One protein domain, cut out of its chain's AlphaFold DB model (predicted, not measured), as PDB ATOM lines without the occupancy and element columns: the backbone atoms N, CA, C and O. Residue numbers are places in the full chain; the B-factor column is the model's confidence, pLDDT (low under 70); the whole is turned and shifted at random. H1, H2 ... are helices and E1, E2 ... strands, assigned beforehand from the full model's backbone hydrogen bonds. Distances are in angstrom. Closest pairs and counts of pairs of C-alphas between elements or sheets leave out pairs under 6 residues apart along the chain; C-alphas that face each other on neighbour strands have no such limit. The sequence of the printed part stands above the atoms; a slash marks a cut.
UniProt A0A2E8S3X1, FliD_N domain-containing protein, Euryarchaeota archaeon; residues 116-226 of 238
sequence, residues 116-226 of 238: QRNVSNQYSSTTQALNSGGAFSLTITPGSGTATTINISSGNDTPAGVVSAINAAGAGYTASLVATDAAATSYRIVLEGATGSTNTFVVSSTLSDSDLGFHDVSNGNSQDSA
ATOM      1  N   GLN A 116      66.010 191.097 -50.074       88.56
ATOM      2  CA  GLN A 116      66.798 190.684 -48.917       88.56
ATOM      3  C   GLN A 116      66.069 191.085 -47.639       88.56
ATOM      4  O   GLN A 116      65.649 192.235 -47.504       88.56
ATOM      5  N   ARG A 117      65.970 190.144 -46.697       91.44
ATOM      6  CA  ARG A 117      65.489 190.405 -45.344       91.44
ATOM      7  C   ARG A 117      66.530 189.958 -44.333       91.44
ATOM      8  O   ARG A 117      67.177 188.941 -44.539       91.44
ATOM      9  N   ASN A 118      66.682 190.696 -43.246       92.44
ATOM     10  CA  ASN A 118      67.554 190.339 -42.133       92.44
ATOM     11  C   ASN A 118      66.766 190.490 -40.835       92.44
ATOM     12  O   ASN A 118      65.980 191.426 -40.677       92.44
ATOM     13  N   VAL A 119      66.968 189.559 -39.911       95.56
ATOM     14  CA  VAL A 119      66.278 189.531 -38.620       95.56
ATOM     15  C   VAL A 119      67.285 189.842 -37.524       95.56
ATOM     16  O   VAL A 119      68.339 189.214 -37.471       95.56
ATOM     17  N   SER A 120      66.965 190.796 -36.656       96.56
ATOM     18  CA  SER A 120      67.814 191.162 -35.520       96.56
ATOM     19  C   SER A 120      67.812 190.096 -34.421       96.56
ATOM     20  O   SER A 120      66.999 189.159 -34.410       96.56
ATOM     21  N   ASN A 121      68.640 190.332 -33.408       96.25
ATOM     22  CA  ASN A 121      68.540 189.707 -32.097       96.25
ATOM     23  C   ASN A 121      67.161 189.923 -31.450       96.25
ATOM     24  O   ASN A 121      66.383 190.795 -31.850       96.25
ATOM     25  N   GLN A 122      66.838 189.068 -30.476       97.12
ATOM     26  CA  GLN A 122      65.579 189.125 -29.739       97.12
ATOM     27  C   GLN A 122      65.648 190.160 -28.614       97.12
ATOM     28  O   GLN A 122      66.613 190.208 -27.854       97.12
ATOM     29  N   TYR A 123      64.577 190.932 -28.477       97.56
ATOM     30  CA  TYR A 123      64.377 191.919 -27.426       97.56
ATOM     31  C   TYR A 123      63.172 191.541 -26.566       97.56
ATOM     32  O   TYR A 123      62.185 191.004 -27.058       97.56
ATOM     33  N   SER A 124      63.241 191.847 -25.277       96.75
ATOM     34  CA  SER A 124      62.199 191.548 -24.283       96.75
ATOM     35  C   SER A 124      61.031 192.543 -24.294       96.75
ATOM     36  O   SER A 124      59.944 192.254 -23.797       96.75
ATOM     37  N   SER A 125      61.233 193.735 -24.863       96.88
ATOM     38  CA  SER A 125      60.195 194.753 -25.025       96.88
ATOM     39  C   SER A 125      60.508 195.682 -26.197       96.88
ATOM     40  O   SER A 125      61.638 195.747 -26.684       96.88
ATOM     41  N   THR A 126      59.510 196.451 -26.631       96.94
ATOM     42  CA  THR A 126      59.675 197.468 -27.681       96.94
ATOM     43  C   THR A 126      60.534 198.657 -27.242       96.94
ATOM     44  O   THR A 126      61.088 199.357 -28.088       96.94
ATOM     45  N   THR A 127      60.659 198.865 -25.927       96.69
ATOM     46  CA  THR A 127      61.357 199.980 -25.273       96.69
ATOM     47  C   THR A 127      62.635 199.550 -24.549       96.69
ATOM     48  O   THR A 127      63.192 200.331 -23.779       96.69
ATOM     49  N   GLN A 128      63.104 198.315 -24.759       96.69
ATOM     50  CA  GLN A 128      64.342 197.826 -24.156       96.69
ATOM     51  C   GLN A 128      65.502 198.754 -24.534       96.69
ATOM     52  O   GLN A 128      65.738 198.981 -25.717       96.69
ATOM     53  N   ALA A 129      66.239 199.255 -23.541       96.25
ATOM     54  CA  ALA A 129      67.416 200.078 -23.790       96.25
ATOM     55  C   ALA A 129      68.507 199.245 -24.483       96.25
ATOM     56  O   ALA A 129      68.915 198.196 -23.978       96.25
ATOM     57  N   LEU A 130      68.971 199.722 -25.635       95.94
ATOM     58  CA  LEU A 130      70.021 199.100 -26.444       95.94
ATOM     59  C   LEU A 130      71.391 199.724 -26.169       95.94
ATOM     60  O   LEU A 130      72.411 199.083 -26.411       95.94
ATOM     61  N   ASN A 131      71.423 200.955 -25.651       96.44
ATOM     62  CA  ASN A 131      72.658 201.695 -25.407       96.44
ATOM     63  C   ASN A 131      72.614 202.512 -24.108       96.44
ATOM     64  O   ASN A 131      73.180 203.601 -24.017       96.44
ATOM     65  N   SER A 132      71.921 202.002 -23.088       94.88
ATOM     66  CA  SER A 132      71.785 202.665 -21.780       94.88
ATOM     67  C   SER A 132      71.254 204.110 -21.859       94.88
ATOM     68  O   SER A 132      71.674 204.965 -21.082       94.88
ATOM     69  N   GLY A 133      70.360 204.415 -22.805       92.62
ATOM     70  CA  GLY A 133      69.843 205.767 -23.055       92.62
ATOM     71  C   GLY A 133      70.664 206.589 -24.060       92.62
ATOM     72  O   GLY A 133      70.246 207.680 -24.466       92.62
ATOM     73  N   GLY A 134      71.850 206.113 -24.445       95.94
ATOM     74  CA  GLY A 134      72.813 206.830 -25.279       95.94
ATOM     75  C   GLY A 134      72.504 206.776 -26.775       95.94
ATOM     76  O   GLY A 134      71.952 205.806 -27.285       95.94
ATOM     77  N   ALA A 135      72.921 207.807 -27.510       97.12
ATOM     78  CA  ALA A 135      72.838 207.806 -28.970       97.12
ATOM     79  C   ALA A 135      73.789 206.767 -29.589       97.12
ATOM     80  O   ALA A 135      74.863 206.502 -29.046       97.12
ATOM     81  N   PHE A 136      73.424 206.218 -30.743       98.00
ATOM     82  CA  PHE A 136      74.298 205.372 -31.557       98.00
ATOM     83  C   PHE A 136      73.953 205.520 -33.038       98.00
ATOM     84  O   PHE A 136      72.991 206.198 -33.398       98.00
ATOM     85  N   SER A 137      74.741 204.902 -33.913       97.50
ATOM     86  CA  SER A 137      74.474 204.917 -35.350       97.50
ATOM     87  C   SER A 137      74.435 203.510 -35.924       97.50
ATOM     88  O   SER A 137      75.176 202.630 -35.485       97.50
ATOM     89  N   LEU A 138      73.560 203.328 -36.909       97.12
ATOM     90  CA  LEU A 138      73.431 202.133 -37.727       97.12
ATOM     91  C   LEU A 138      73.818 202.503 -39.159       97.12
ATOM     92  O   LEU A 138      73.270 203.448 -39.713       97.12
ATOM     93  N   THR A 139      74.741 201.782 -39.780       96.62
ATOM     94  CA  THR A 139      75.118 201.989 -41.180       96.62
ATOM     95  C   THR A 139      74.660 200.809 -42.018       96.62
ATOM     96  O   THR A 139      75.064 199.672 -41.772       96.62
ATOM     97  N   ILE A 140      73.829 201.089 -43.024       94.56
ATOM     98  CA  ILE A 140      73.382 200.114 -44.017       94.56
ATOM     99  C   ILE A 140      74.179 200.352 -45.299       94.56
ATOM    100  O   ILE A 140      74.107 201.420 -45.906       94.56
ATOM    101  N   THR A 141      74.966 199.356 -45.692       91.94
ATOM    102  CA  THR A 141      75.837 199.404 -46.868       91.94
ATOM    103  C   THR A 141      75.238 198.535 -47.965       91.94
ATOM    104  O   THR A 141      75.225 197.315 -47.800       91.94
ATOM    105  N   PRO A 142      74.729 199.109 -49.067       89.25
ATOM    106  CA  PRO A 142      74.244 198.309 -50.179       89.25
ATOM    107  C   PRO A 142      75.404 197.603 -50.896       89.25
ATOM    108  O   PRO A 142      76.538 198.078 -50.879       89.25
ATOM    109  N   GLY A 143      75.120 196.493 -51.581       81.69
ATOM    110  CA  GLY A 143      76.103 195.781 -52.409       81.69
ATOM    111  C   GLY A 143      76.631 196.611 -53.582       81.69
ATOM    112  O   GLY A 143      77.716 196.348 -54.095       81.69
ATOM    113  N   SER A 144      75.885 197.640 -53.989       80.00
ATOM    114  CA  SER A 144      76.332 198.678 -54.915       80.00
ATOM    115  C   SER A 144      75.751 200.031 -54.503       80.00
ATOM    116  O   SER A 144      74.612 200.105 -54.048       80.00
ATOM    117  N   GLY A 145      76.526 201.107 -54.648       83.81
ATOM    118  CA  GLY A 145      76.111 202.455 -54.254       83.81
ATOM    119  C   GLY A 145      76.770 202.940 -52.962       83.81
ATOM    120  O   GLY A 145      77.866 202.512 -52.611       83.81
ATOM    121  N   THR A 146      76.121 203.894 -52.291       90.62
ATOM    122  CA  THR A 146      76.687 204.597 -51.127       90.62
ATOM    123  C   THR A 146      76.062 204.087 -49.833       90.62
ATOM    124  O   THR A 146      74.845 203.933 -49.749       90.62
ATOM    125  N   ALA A 147      76.893 203.845 -48.817       92.56
ATOM    126  CA  ALA A 147      76.424 203.481 -47.486       92.56
ATOM    127  C   ALA A 147      75.605 204.617 -46.858       92.56
ATOM    128  O   ALA A 147      75.960 205.790 -46.969       92.56
ATOM    129  N   THR A 148      74.524 204.258 -46.172       95.75
ATOM    130  CA  THR A 148      73.671 205.212 -45.460       95.75
ATOM    131  C   THR A 148      73.821 205.018 -43.963       95.75
ATOM    132  O   THR A 148      73.527 203.944 -43.437       95.75
ATOM    133  N   THR A 149      74.253 206.070 -43.269       97.38
ATOM    134  CA  THR A 149      74.307 206.098 -41.806       97.38
ATOM    135  C   THR A 149      73.024 206.700 -41.247       97.38
ATOM    136  O   THR A 149      72.643 207.823 -41.573       97.38
ATOM    137  N   ILE A 150      72.369 205.940 -40.383       97.56
ATOM    138  CA  ILE A 150      71.121 206.257 -39.700       97.56
ATOM    139  C   ILE A 150      71.467 206.513 -38.239       97.56
ATOM    140  O   ILE A 150      72.016 205.650 -37.554       97.56
ATOM    141  N   ASN A 151      71.155 207.712 -37.759       97.62
ATOM    142  CA  ASN A 151      71.458 208.112 -36.391       97.62
ATOM    143  C   ASN A 151      70.267 207.823 -35.477       97.62
ATOM    144  O   ASN A 151      69.160 208.306 -35.712       97.62
ATOM    145  N   ILE A 152      70.517 207.086 -34.400       97.69
ATOM    146  CA  ILE A 152      69.557 206.837 -33.333       97.69
ATOM    147  C   ILE A 152      69.902 207.809 -32.210       97.69
ATOM    148  O   ILE A 152      70.954 207.718 -31.577       97.69
ATOM    149  N   SER A 153      69.030 208.793 -32.001       95.25
ATOM    150  CA  SER A 153      69.244 209.837 -30.993       95.25
ATOM    151  C   SER A 153      69.160 209.274 -29.570       95.25
ATOM    152  O   SER A 153      68.504 208.262 -29.330       95.25
ATOM    153  N   SER A 154      69.787 209.958 -28.612       94.88
ATOM    154  CA  SER A 154      69.654 209.621 -27.187       94.88
ATOM    155  C   SER A 154      68.181 209.640 -26.761       94.88
ATOM    156  O   SER A 154      67.406 210.471 -27.237       94.88
ATOM    157  N   GLY A 155      67.788 208.689 -25.911       92.94
ATOM    158  CA  GLY A 155      66.394 208.461 -25.515       92.94
ATOM    159  C   GLY A 155      65.551 207.687 -26.536       92.94
ATOM    160  O   GLY A 155      64.458 207.245 -26.197       92.94
ATOM    161  N   ASN A 156      66.060 207.473 -27.755       95.81
ATOM    162  CA  ASN A 156      65.439 206.631 -28.782       95.81
ATOM    163  C   ASN A 156      66.194 205.307 -28.984       95.81
ATOM    164  O   ASN A 156      65.983 204.633 -29.991       95.81
ATOM    165  N   ASP A 157      67.064 204.912 -28.055       96.62
ATOM    166  CA  ASP A 157      67.886 203.701 -28.127       96.62
ATOM    167  C   ASP A 157      67.086 202.430 -27.822       96.62
ATOM    168  O   ASP A 157      67.445 201.622 -26.974       96.62
ATOM    169  N   THR A 158      65.969 202.249 -28.513       97.81
ATOM    170  CA  THR A 158      65.043 201.137 -28.308       97.81
ATOM    171  C   THR A 158      64.756 200.431 -29.627       97.81
ATOM    172  O   THR A 158      64.910 201.048 -30.684       97.81
ATOM    173  N   PRO A 159      64.288 199.170 -29.619       97.69
ATOM    174  CA  PRO A 159      63.883 198.490 -30.847       97.69
ATOM    175  C   PRO A 159      62.859 199.283 -31.671       97.69
ATOM    176  O   PRO A 159      62.988 199.385 -32.891       97.69
ATOM    177  N   ALA A 160      61.879 199.913 -31.013       98.00
ATOM    178  CA  ALA A 160      60.917 200.791 -31.680       98.00
ATOM    179  C   ALA A 160      61.568 202.067 -32.246       98.00
ATOM    180  O   ALA A 160      61.213 202.517 -33.339       98.00
ATOM    181  N   GLY A 161      62.540 202.634 -31.528       98.00
ATOM    182  CA  GLY A 161      63.313 203.788 -31.981       98.00
ATOM    183  C   GLY A 161      64.178 203.480 -33.204       98.00
ATOM    184  O   GLY A 161      64.192 204.270 -34.144       98.00
ATOM    185  N   VAL A 162      64.811 202.302 -33.254       97.75
ATOM    186  CA  VAL A 162      65.573 201.821 -34.421       97.75
ATOM    187  C   VAL A 162      64.673 201.695 -35.646       97.75
ATOM    188  O   VAL A 162      65.002 202.230 -36.702       97.75
ATOM    189  N   VAL A 163      63.514 201.045 -35.506       98.31
ATOM    190  CA  VAL A 163      62.542 200.904 -36.605       98.31
ATOM    191  C   VAL A 163      62.094 202.268 -37.127       98.31
ATOM    192  O   VAL A 163      62.087 202.506 -38.334       98.31
ATOM    193  N   SER A 164      61.766 203.181 -36.212       98.06
ATOM    194  CA  SER A 164      61.337 204.535 -36.564       98.06
ATOM    195  C   SER A 164      62.442 205.309 -37.284       98.06
ATOM    196  O   SER A 164      62.172 205.947 -38.298       98.06
ATOM    197  N   ALA A 165      63.689 205.218 -36.811       97.81
ATOM    198  CA  ALA A 165      64.834 205.884 -37.425       97.81
ATOM    199  C   ALA A 165      65.128 205.355 -38.839       97.81
ATOM    200  O   ALA A 165      65.382 206.151 -39.740       97.81
ATOM    201  N   ILE A 166      65.043 204.036 -39.055       97.31
ATOM    202  CA  ILE A 166      65.247 203.431 -40.380       97.31
ATOM    203  C   ILE A 166      64.171 203.898 -41.361       97.31
ATOM    204  O   ILE A 166      64.496 204.381 -42.444       97.31
ATOM    205  N   ASN A 167      62.899 203.815 -40.970       97.56
ATOM    206  CA  ASN A 167      61.793 204.197 -41.847       97.56
ATOM    207  C   ASN A 167      61.771 205.711 -42.124       97.56
ATOM    208  O   ASN A 167      61.446 206.128 -43.233       97.56
ATOM    209  N   ALA A 168      62.160 206.539 -41.148       97.38
ATOM    210  CA  ALA A 168      62.266 207.988 -41.321       97.38
ATOM    211  C   ALA A 168      63.452 208.409 -42.205       97.38
ATOM    212  O   ALA A 168      63.396 209.470 -42.822       97.38
ATOM    213  N   ALA A 169      64.511 207.595 -42.292       95.12
ATOM    214  CA  ALA A 169      65.668 207.891 -43.136       95.12
ATOM    215  C   ALA A 169      65.340 207.854 -44.640       95.12
ATOM    216  O   ALA A 169      66.079 208.435 -45.432       95.12
ATOM    217  N   GLY A 170      64.260 207.172 -45.049       89.75
ATOM    218  CA  GLY A 170      63.813 207.137 -46.447       89.75
ATOM    219  C   GLY A 170      64.824 206.510 -47.417       89.75
ATOM    220  O   GLY A 170      64.785 206.784 -48.611       89.75
ATOM    221  N   ALA A 171      65.735 205.671 -46.918       89.94
ATOM    222  CA  ALA A 171      66.895 205.166 -47.659       89.94
ATOM    223  C   ALA A 171      66.610 203.923 -48.529       89.94
ATOM    224  O   ALA A 171      67.532 203.200 -48.895       89.94
ATOM    225  N   GLY A 172      65.340 203.634 -48.831       91.31
ATOM    226  CA  GLY A 172      64.944 202.441 -49.593       91.31
ATOM    227  C   GLY A 172      64.949 201.130 -48.795       91.31
ATOM    228  O   GLY A 172      64.829 200.059 -49.386       91.31
ATOM    229  N   TYR A 173      65.054 201.210 -47.465       94.12
ATOM    230  CA  TYR A 173      64.909 200.082 -46.544       94.12
ATOM    231  C   TYR A 173      63.667 200.264 -45.675       94.12
ATOM    232  O   TYR A 173      63.348 201.381 -45.271       94.12
ATOM    233  N   THR A 174      62.991 199.163 -45.365       96.69
ATOM    234  CA  THR A 174      61.841 199.134 -44.456       96.69
ATOM    235  C   THR A 174      62.172 198.285 -43.243       96.69
ATOM    236  O   THR A 174      62.640 197.157 -43.379       96.69
ATOM    237  N   ALA A 175      61.907 198.805 -42.051       97.56
ATOM    238  CA  ALA A 175      62.033 198.070 -40.804       97.56
ATOM    239  C   ALA A 175      60.658 197.858 -40.160       97.56
ATOM    240  O   ALA A 175      59.804 198.746 -40.170       97.56
ATOM    241  N   SER A 176      60.461 196.688 -39.559       97.81
ATOM    242  CA  SER A 176      59.266 196.355 -38.784       97.81
ATOM    243  C   SER A 176      59.650 195.666 -37.483       97.81
ATOM    244  O   SER A 176      60.562 194.841 -37.464       97.81
ATOM    245  N   LEU A 177      58.950 195.993 -36.396       97.50
ATOM    246  CA  LEU A 177      59.105 195.314 -35.115       97.50
ATOM    247  C   LEU A 177      58.031 194.233 -34.989       97.50
ATOM    248  O   LEU A 177      56.839 194.536 -34.950       97.50
ATOM    249  N   VAL A 178      58.453 192.976 -34.910       96.94
ATOM    250  CA  VAL A 178      57.567 191.811 -34.899       96.94
ATOM    251  C   VAL A 178      57.624 191.140 -33.535       96.94
ATOM    252  O   VAL A 178      58.706 190.779 -33.072       96.94
ATOM    253  N   ALA A 179      56.466 190.942 -32.905       95.81
ATOM    254  CA  ALA A 179      56.351 190.069 -31.742       95.81
ATOM    255  C   ALA A 179      56.482 188.603 -32.188       95.81
ATOM    256  O   ALA A 179      55.776 188.161 -33.093       95.81
ATOM    257  N   THR A 180      57.390 187.848 -31.573       92.81
ATOM    258  CA  THR A 180      57.651 186.442 -31.931       92.81
ATOM    259  C   THR A 180      56.853 185.449 -31.089       92.81
ATOM    260  O   THR A 180      56.958 184.245 -31.301       92.81
ATOM    261  N   ASP A 181      56.080 185.937 -30.122       91.44
ATOM    262  CA  ASP A 181      55.185 185.152 -29.281       91.44
ATOM    263  C   ASP A 181      53.819 185.848 -29.141       91.44
ATOM    264  O   ASP A 181      53.677 187.049 -29.371       91.44
ATOM    265  N   ALA A 182      52.789 185.079 -28.774       90.88
ATOM    266  CA  ALA A 182      51.435 185.609 -28.584       90.88
ATOM    267  C   ALA A 182      51.312 186.509 -27.340       90.88
ATOM    268  O   ALA A 182      50.371 187.292 -27.239       90.88
ATOM    269  N   ALA A 183      52.246 186.385 -26.392       90.94
ATOM    270  CA  ALA A 183      52.277 187.167 -25.160       90.94
ATOM    271  C   ALA A 183      52.913 188.557 -25.347       90.94
ATOM    272  O   ALA A 183      52.859 189.371 -24.426       90.94
ATOM    273  N   ALA A 184      53.500 188.829 -26.518       91.19
ATOM    274  CA  ALA A 184      54.243 190.042 -26.830       91.19
ATOM    275  C   ALA A 184      55.369 190.322 -25.810       91.19
ATOM    276  O   ALA A 184      55.584 191.454 -25.372       91.19
ATOM    277  N   THR A 185      56.084 189.264 -25.426       92.44
ATOM    278  CA  THR A 185      57.245 189.288 -24.518       92.44
ATOM    279  C   THR A 185      58.578 189.165 -25.244       92.44
ATOM    280  O   THR A 185      59.636 189.327 -24.642       92.44
ATOM    281  N   SER A 186      58.525 188.893 -26.544       95.81
ATOM    282  CA  SER A 186      59.688 188.724 -27.398       95.81
ATOM    283  C   SER A 186      59.481 189.462 -28.708       95.81
ATOM    284  O   SER A 186      58.481 189.243 -29.389       95.81
ATOM    285  N   TYR A 187      60.443 190.294 -29.089       97.44
ATOM    286  CA  TYR A 187      60.389 191.124 -30.285       97.44
ATOM    287  C   TYR A 187      61.652 190.964 -31.116       97.44
ATOM    288  O   TYR A 187      62.743 190.812 -30.576       97.44
ATOM    289  N   ARG A 188      61.517 191.042 -32.435       97.62
ATOM    290  CA  ARG A 188      62.642 191.112 -33.373       97.62
ATOM    291  C   ARG A 188      62.368 192.181 -34.412       97.62
ATOM    292  O   ARG A 188      61.221 192.385 -34.809       97.62
ATOM    293  N   ILE A 189      63.418 192.851 -34.856       97.81
ATOM    294  CA  ILE A 189      63.347 193.768 -35.985       97.81
ATOM    295  C   ILE A 189      63.565 192.950 -37.252       97.81
ATOM    296  O   ILE A 189      64.541 192.210 -37.362       97.81
ATOM    297  N   VAL A 190      62.655 193.092 -38.206       96.81
ATOM    298  CA  VAL A 190      62.818 192.599 -39.572       96.81
ATOM    299  C   VAL A 190      63.164 193.795 -40.440       96.81
ATOM    300  O   VAL A 190      62.376 194.737 -40.532       96.81
ATOM    301  N   LEU A 191      64.347 193.763 -41.044       95.38
ATOM    302  CA  LEU A 191      64.827 194.762 -41.988       95.38
ATOM    303  C   LEU A 191      64.728 194.203 -43.404       95.38
ATOM    304  O   LEU A 191      65.239 193.118 -43.666       95.38
ATOM    305  N   GLU A 192      64.099 194.943 -44.306       94.06
ATOM    306  CA  GLU A 192      63.856 194.558 -45.694       94.06
ATOM    307  C   GLU A 192      64.375 195.629 -46.664       94.06
ATOM    308  O   GLU A 192      64.197 196.825 -46.431       94.06
ATOM    309  N   GLY A 193      65.024 195.198 -47.748       92.19
ATOM    310  CA  GLY A 193      65.456 196.054 -48.860       92.19
ATOM    311  C   GLY A 193      64.638 195.829 -50.134       92.19
ATOM    312  O   GLY A 193      63.659 195.089 -50.136       92.19
ATOM    313  N   ALA A 194      65.056 196.438 -51.245       90.50
ATOM    314  CA  ALA A 194      64.415 196.236 -52.545       90.50
ATOM    315  C   ALA A 194      64.591 194.798 -53.086       90.50
ATOM    316  O   ALA A 194      65.533 194.085 -52.727       90.50
ATOM    317  N   THR A 195      63.697 194.375 -53.986       89.38
ATOM    318  CA  THR A 195      63.762 193.061 -54.644       89.38
ATOM    319  C   THR A 195      64.915 192.978 -55.640       89.38
ATOM    320  O   THR A 195      65.270 193.961 -56.286       89.38
ATOM    321  N   GLY A 196      65.487 191.788 -55.808       83.44
ATOM    322  CA  GLY A 196      66.515 191.524 -56.817       83.44
ATOM    323  C   GLY A 196      67.914 191.344 -56.230       83.44
ATOM    324  O   GLY A 196      68.263 191.873 -55.176       83.44
ATOM    325  N   SER A 197      68.737 190.563 -56.928       78.81
ATOM    326  CA  SER A 197      70.051 190.129 -56.440       78.81
ATOM    327  C   SER A 197      71.072 191.261 -56.307       78.81
ATOM    328  O   SER A 197      71.992 191.137 -55.511       78.81
ATOM    329  N   THR A 198      70.909 192.373 -57.026       82.00
ATOM    330  CA  THR A 198      71.793 193.550 -56.933       82.00
ATOM    331  C   THR A 198      71.520 194.405 -55.698       82.00
ATOM    332  O   THR A 198      72.390 195.158 -55.265       82.00
ATOM    333  N   ASN A 199      70.333 194.272 -55.103       85.94
ATOM    334  CA  ASN A 199      69.884 195.058 -53.956       85.94
ATOM    335  C   ASN A 199      70.278 194.385 -52.632       85.94
ATOM    336  O   ASN A 199      69.484 194.276 -51.697       85.94
ATOM    337  N   THR A 200      71.511 193.867 -52.565       87.62
ATOM    338  CA  THR A 200      72.056 193.327 -51.316       87.62
ATOM    339  C   THR A 200      72.391 194.442 -50.335       87.62
ATOM    340  O   THR A 200      72.607 195.580 -50.749       87.62
ATOM    341  N   PHE A 201      72.433 194.140 -49.037       89.88
ATOM    342  CA  PHE A 201      72.915 195.083 -48.036       89.88
ATOM    343  C   PHE A 201      73.587 194.402 -46.843       89.88
ATOM    344  O   PHE A 201      73.290 193.260 -46.497       89.88
ATOM    345  N   VAL A 202      74.481 195.140 -46.192       91.31
ATOM    346  CA  VAL A 202      75.147 194.763 -44.946       91.31
ATOM    347  C   VAL A 202      74.864 195.830 -43.901       91.31
ATOM    348  O   VAL A 202      75.051 197.019 -44.148       91.31
ATOM    349  N   VAL A 203      74.407 195.406 -42.729       93.50
ATOM    350  CA  VAL A 203      74.184 196.280 -41.575       93.50
ATOM    351  C   VAL A 203      75.408 196.290 -40.668       93.50
ATOM    352  O   VAL A 203      76.031 195.256 -40.458       93.50
ATOM    353  N   SER A 204      75.735 197.455 -40.121       95.06
ATOM    354  CA  SER A 204      76.700 197.616 -39.036       95.06
ATOM    355  C   SER A 204      76.208 198.672 -38.048       95.06
ATOM    356  O   SER A 204      75.377 199.507 -38.394       95.06
ATOM    357  N   SER A 205      76.706 198.642 -36.823       96.69
ATOM    358  CA  SER A 205      76.311 199.487 -35.704       96.69
ATOM    359  C   SER A 205      77.542 199.912 -34.914       96.69
ATOM    360  O   SER A 205      78.544 199.200 -34.869       96.69
ATOM    361  N   THR A 206      77.457 201.057 -34.245       97.00
ATOM    362  CA  THR A 206      78.485 201.516 -33.296       97.00
ATOM    363  C   THR A 206      78.318 200.937 -31.886       97.00
ATOM    364  O   THR A 206      79.008 201.374 -30.968       97.00
ATOM    365  N   LEU A 207      77.371 200.020 -31.682       95.38
ATOM    366  CA  LEU A 207      77.162 199.324 -30.411       95.38
ATOM    367  C   LEU A 207      78.176 198.187 -30.213       95.38
ATOM    368  O   LEU A 207      78.869 197.786 -31.145       95.38
ATOM    369  N   SER A 208      78.238 197.644 -28.992       93.56
ATOM    370  CA  SER A 208      79.055 196.458 -28.681       93.56
ATOM    371  C   SER A 208      78.661 195.244 -29.524       93.56
ATOM    372  O   SER A 208      79.517 194.460 -29.921       93.56
ATOM    373  N   ASP A 209      77.362 195.106 -29.790       93.06
ATOM    374  CA  ASP A 209      76.841 194.254 -30.851       93.06
ATOM    375  C   ASP A 209      76.912 195.050 -32.165       93.06
ATOM    376  O   ASP A 209      76.147 195.997 -32.382       93.06
ATOM    377  N   SER A 210      77.882 194.695 -33.009       92.88
ATOM    378  CA  SER A 210      78.272 195.473 -34.186       92.88
ATOM    379  C   SER A 210      77.254 195.455 -35.319       92.88
ATOM    380  O   SER A 210      77.477 196.125 -36.321       92.88
ATOM    381  N   ASP A 211      76.167 194.698 -35.220       92.75
ATOM    382  CA  ASP A 211      75.138 194.621 -36.258       92.75
ATOM    383  C   ASP A 211      73.738 194.317 -35.707       92.75
ATOM    384  O   ASP A 211      72.826 194.073 -36.493       92.75
ATOM    385  N   LEU A 212      73.547 194.337 -34.382       94.75
ATOM    386  CA  LEU A 212      72.281 193.996 -33.726       94.75
ATOM    387  C   LEU A 212      71.795 192.567 -34.044       94.75
ATOM    388  O   LEU A 212      70.598 192.284 -33.931       94.75
ATOM    389  N   GLY A 213      72.694 191.680 -34.472       93.81
ATOM    390  CA  GLY A 213      72.403 190.318 -34.904       93.81
ATOM    391  C   GLY A 213      71.755 190.199 -36.280       93.81
ATOM    392  O   GLY A 213      71.230 189.131 -36.607       93.81
ATOM    393  N   PHE A 214      71.753 191.261 -37.098       93.25
ATOM    394  CA  PHE A 214      71.221 191.205 -38.464       93.25
ATOM    395  C   PHE A 214      71.998 190.239 -39.375       93.25
ATOM    396  O   PHE A 214      71.444 189.820 -40.392       93.25
ATOM    397  N   HIS A 215      73.220 189.827 -39.017       90.81
ATOM    398  CA  HIS A 215      73.999 188.820 -39.747       90.81
ATOM    399  C   HIS A 215      74.124 187.471 -39.039       90.81
ATOM    400  O   HIS A 215      74.734 186.545 -39.580       90.81
ATOM    401  N   ASP A 216      73.498 187.318 -37.873       90.56
ATOM    402  CA  ASP A 216      73.606 186.101 -37.073       90.56
ATOM    403  C   ASP A 216      72.760 184.964 -37.639       90.56
ATOM    404  O   ASP A 216      71.527 185.036 -37.684       90.56
ATOM    405  N   VAL A 217      73.407 183.855 -37.998       87.25
ATOM    406  CA  VAL A 217      72.728 182.658 -38.524       87.25
ATOM    407  C   VAL A 217      71.691 182.077 -37.557       87.25
ATOM    408  O   VAL A 217      70.672 181.535 -37.982       87.25
ATOM    409  N   SER A 218      71.887 182.253 -36.246       90.00
ATOM    410  CA  SER A 218      70.939 181.834 -35.202       90.00
ATOM    411  C   SER A 218      69.604 182.581 -35.246       90.00
ATOM    412  O   SER A 218      68.623 182.102 -34.681       90.00
ATOM    413  N   ASN A 219      69.542 183.725 -35.930       90.38
ATOM    414  CA  ASN A 219      68.321 184.510 -36.110       90.38
ATOM    415  C   ASN A 219      67.557 184.131 -37.395       90.38
ATOM    416  O   ASN A 219      66.569 184.777 -37.736       90.38
ATOM    417  N   GLY A 220      67.994 183.096 -38.126       85.88
ATOM    418  CA  GLY A 220      67.387 182.660 -39.394       85.88
ATOM    419  C   GLY A 220      67.898 183.411 -40.634       85.88
ATOM    420  O   GLY A 220      67.632 183.002 -41.762       85.88
ATOM    421  N   ASN A 221      68.657 184.490 -40.435       87.62
ATOM    422  CA  ASN A 221      70.092 184.517 -40.736       87.62
ATOM    423  C   ASN A 221      70.623 183.553 -41.833       87.62
ATOM    424  O   ASN A 221      71.089 182.490 -41.442       87.62
ATOM    425  N   SER A 222      70.595 183.811 -43.146       72.62
ATOM    426  CA  SER A 222      71.326 182.953 -44.121       72.62
ATOM    427  C   SER A 222      72.519 183.698 -44.735       72.62
ATOM    428  O   SER A 222      72.588 184.922 -44.696       72.62
ATOM    429  N   GLN A 223      73.519 182.975 -45.238       64.69
ATOM    430  CA  GLN A 223      74.697 183.555 -45.896       64.69
ATOM    431  C   GLN A 223      74.797 182.990 -47.312       64.69
ATOM    432  O   GLN A 223      74.687 181.776 -47.483       64.69
ATOM    433  N   ASP A 224      74.999 183.842 -48.319       57.00
ATOM    434  CA  ASP A 224      75.353 183.414 -49.672       57.00
ATOM    435  C   ASP A 224      76.787 183.843 -50.034       57.00
ATOM    436  O   ASP A 224      77.472 184.541 -49.284       57.00
ATOM    437  N   SER A 225      77.277 183.375 -51.185       40.97
ATOM    438  CA  SER A 225      78.648 183.634 -51.647       40.97
ATOM    439  C   SER A 225      78.915 185.094 -52.056       40.97
ATOM    440  O   SER A 225      80.064 185.429 -52.336       40.97
ATOM    441  N   ALA A 226      77.889 185.952 -52.097       46.91
ATOM    442  CA  ALA A 226      77.976 187.386 -52.368       46.91
ATOM    443  C   ALA A 226      77.773 188.255 -51.104       46.91
ATOM    444  O   ALA A 226      77.937 189.475 -51.177       46.91
TER     445      ALA A 226
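AT A GLANCE: This is residues 116 to 226 of the 238 residues of the protein "FliD_N domain-containing protein" of Euryarchaeota archaeon (UniProt A0A2E8S3X1). Two small antiparallel sheets stand as the walls of a loose V, nearest each other where E1 and E5 come close to E6, and the one helix, H1, sits in the mouth of the V between E4 and E3. Residues 120 to 135 cross one end of the V from E1 to E2, and the stretch after E6 runs back past E1. The printed part has 111 residues with one named helix and six named strands, in the order E1 E2 E3 H1 E4 E5 E6; the sheets run E1 - E5 - E4 and E3 - E2 - E6, and the class is mixed, with 47 residues, under half, in named elements. The whole is compact, with a radius of gyration of the C-alphas of 13.4 A and a rounded outline of 35 by 29 by 23 A.

IN THESE COORDINATES: E1, residues 116 to 119, begins at C-alpha 116 (66.798, 190.684, -48.917). E2 is residues 136 to 142, 19.9 A long, and E3 residues 148 to 152. H1, residues 159 to 169, is 15.6 A long and begins at C-alpha 159 (63.883, 198.490, -30.847). E4 is residues 174 to 179, 16.6 A. E5, residues 187 to 195, is the longest strand at 24.7 A. E6, residues 201 to 205, ends at C-alpha 205 (76.311, 199.487, -35.704).

HOW THE PARTS SIT: In one sheet E1 and E5 are antiparallel at 171 degrees, with N 118 and O 191 2.9 A apart, within hydrogen-bond range. E4 and E5 are a hairpin at 150 degrees, with N 174 and O 192 at 2.8 A. In the other sheet E2 and E3 are a hairpin at 158 degrees, with N 150 and O 138 at 2.7 A. E2 and E6 are antiparallel at 164 degrees, with N 139 and O 204 at 2.7 A. H1 is on both sheets, making two layers with each, a helix on one face of a sheet. It is over E4 at a height over the sheet of 7.2 A and runs along the strands, at 10 degrees to E4 on the local plane; their closest C-alphas, those of Val 163 and Ala 175, are 5.1 A apart. It is over E3 and E2 at a height of 9.1 A, slantwise to the strands, at 45 degrees to E3 on the local plane; the closest C-alphas of H1 and E3, those of Ala 165 and Ile 152, are 6.3 A apart. The closest C-alphas of E1 and E6, those of Gln 116 and Phe 201, are 7.6 A apart. E3 and E4 are apart. In H1 every O i to N i+4 pair is within hydrogen-bond range.

THE WHOLE: The two C-alphas farthest apart, those of Gly 145 and Ala 183, are 40.6 A apart. The printed part has no cut. The link from E1 to E2, 16 residues, is long, and residues 206 to 226 hold no named element. The mean pLDDT of the printed part is 92.0; residues 223 to 226 are under 70.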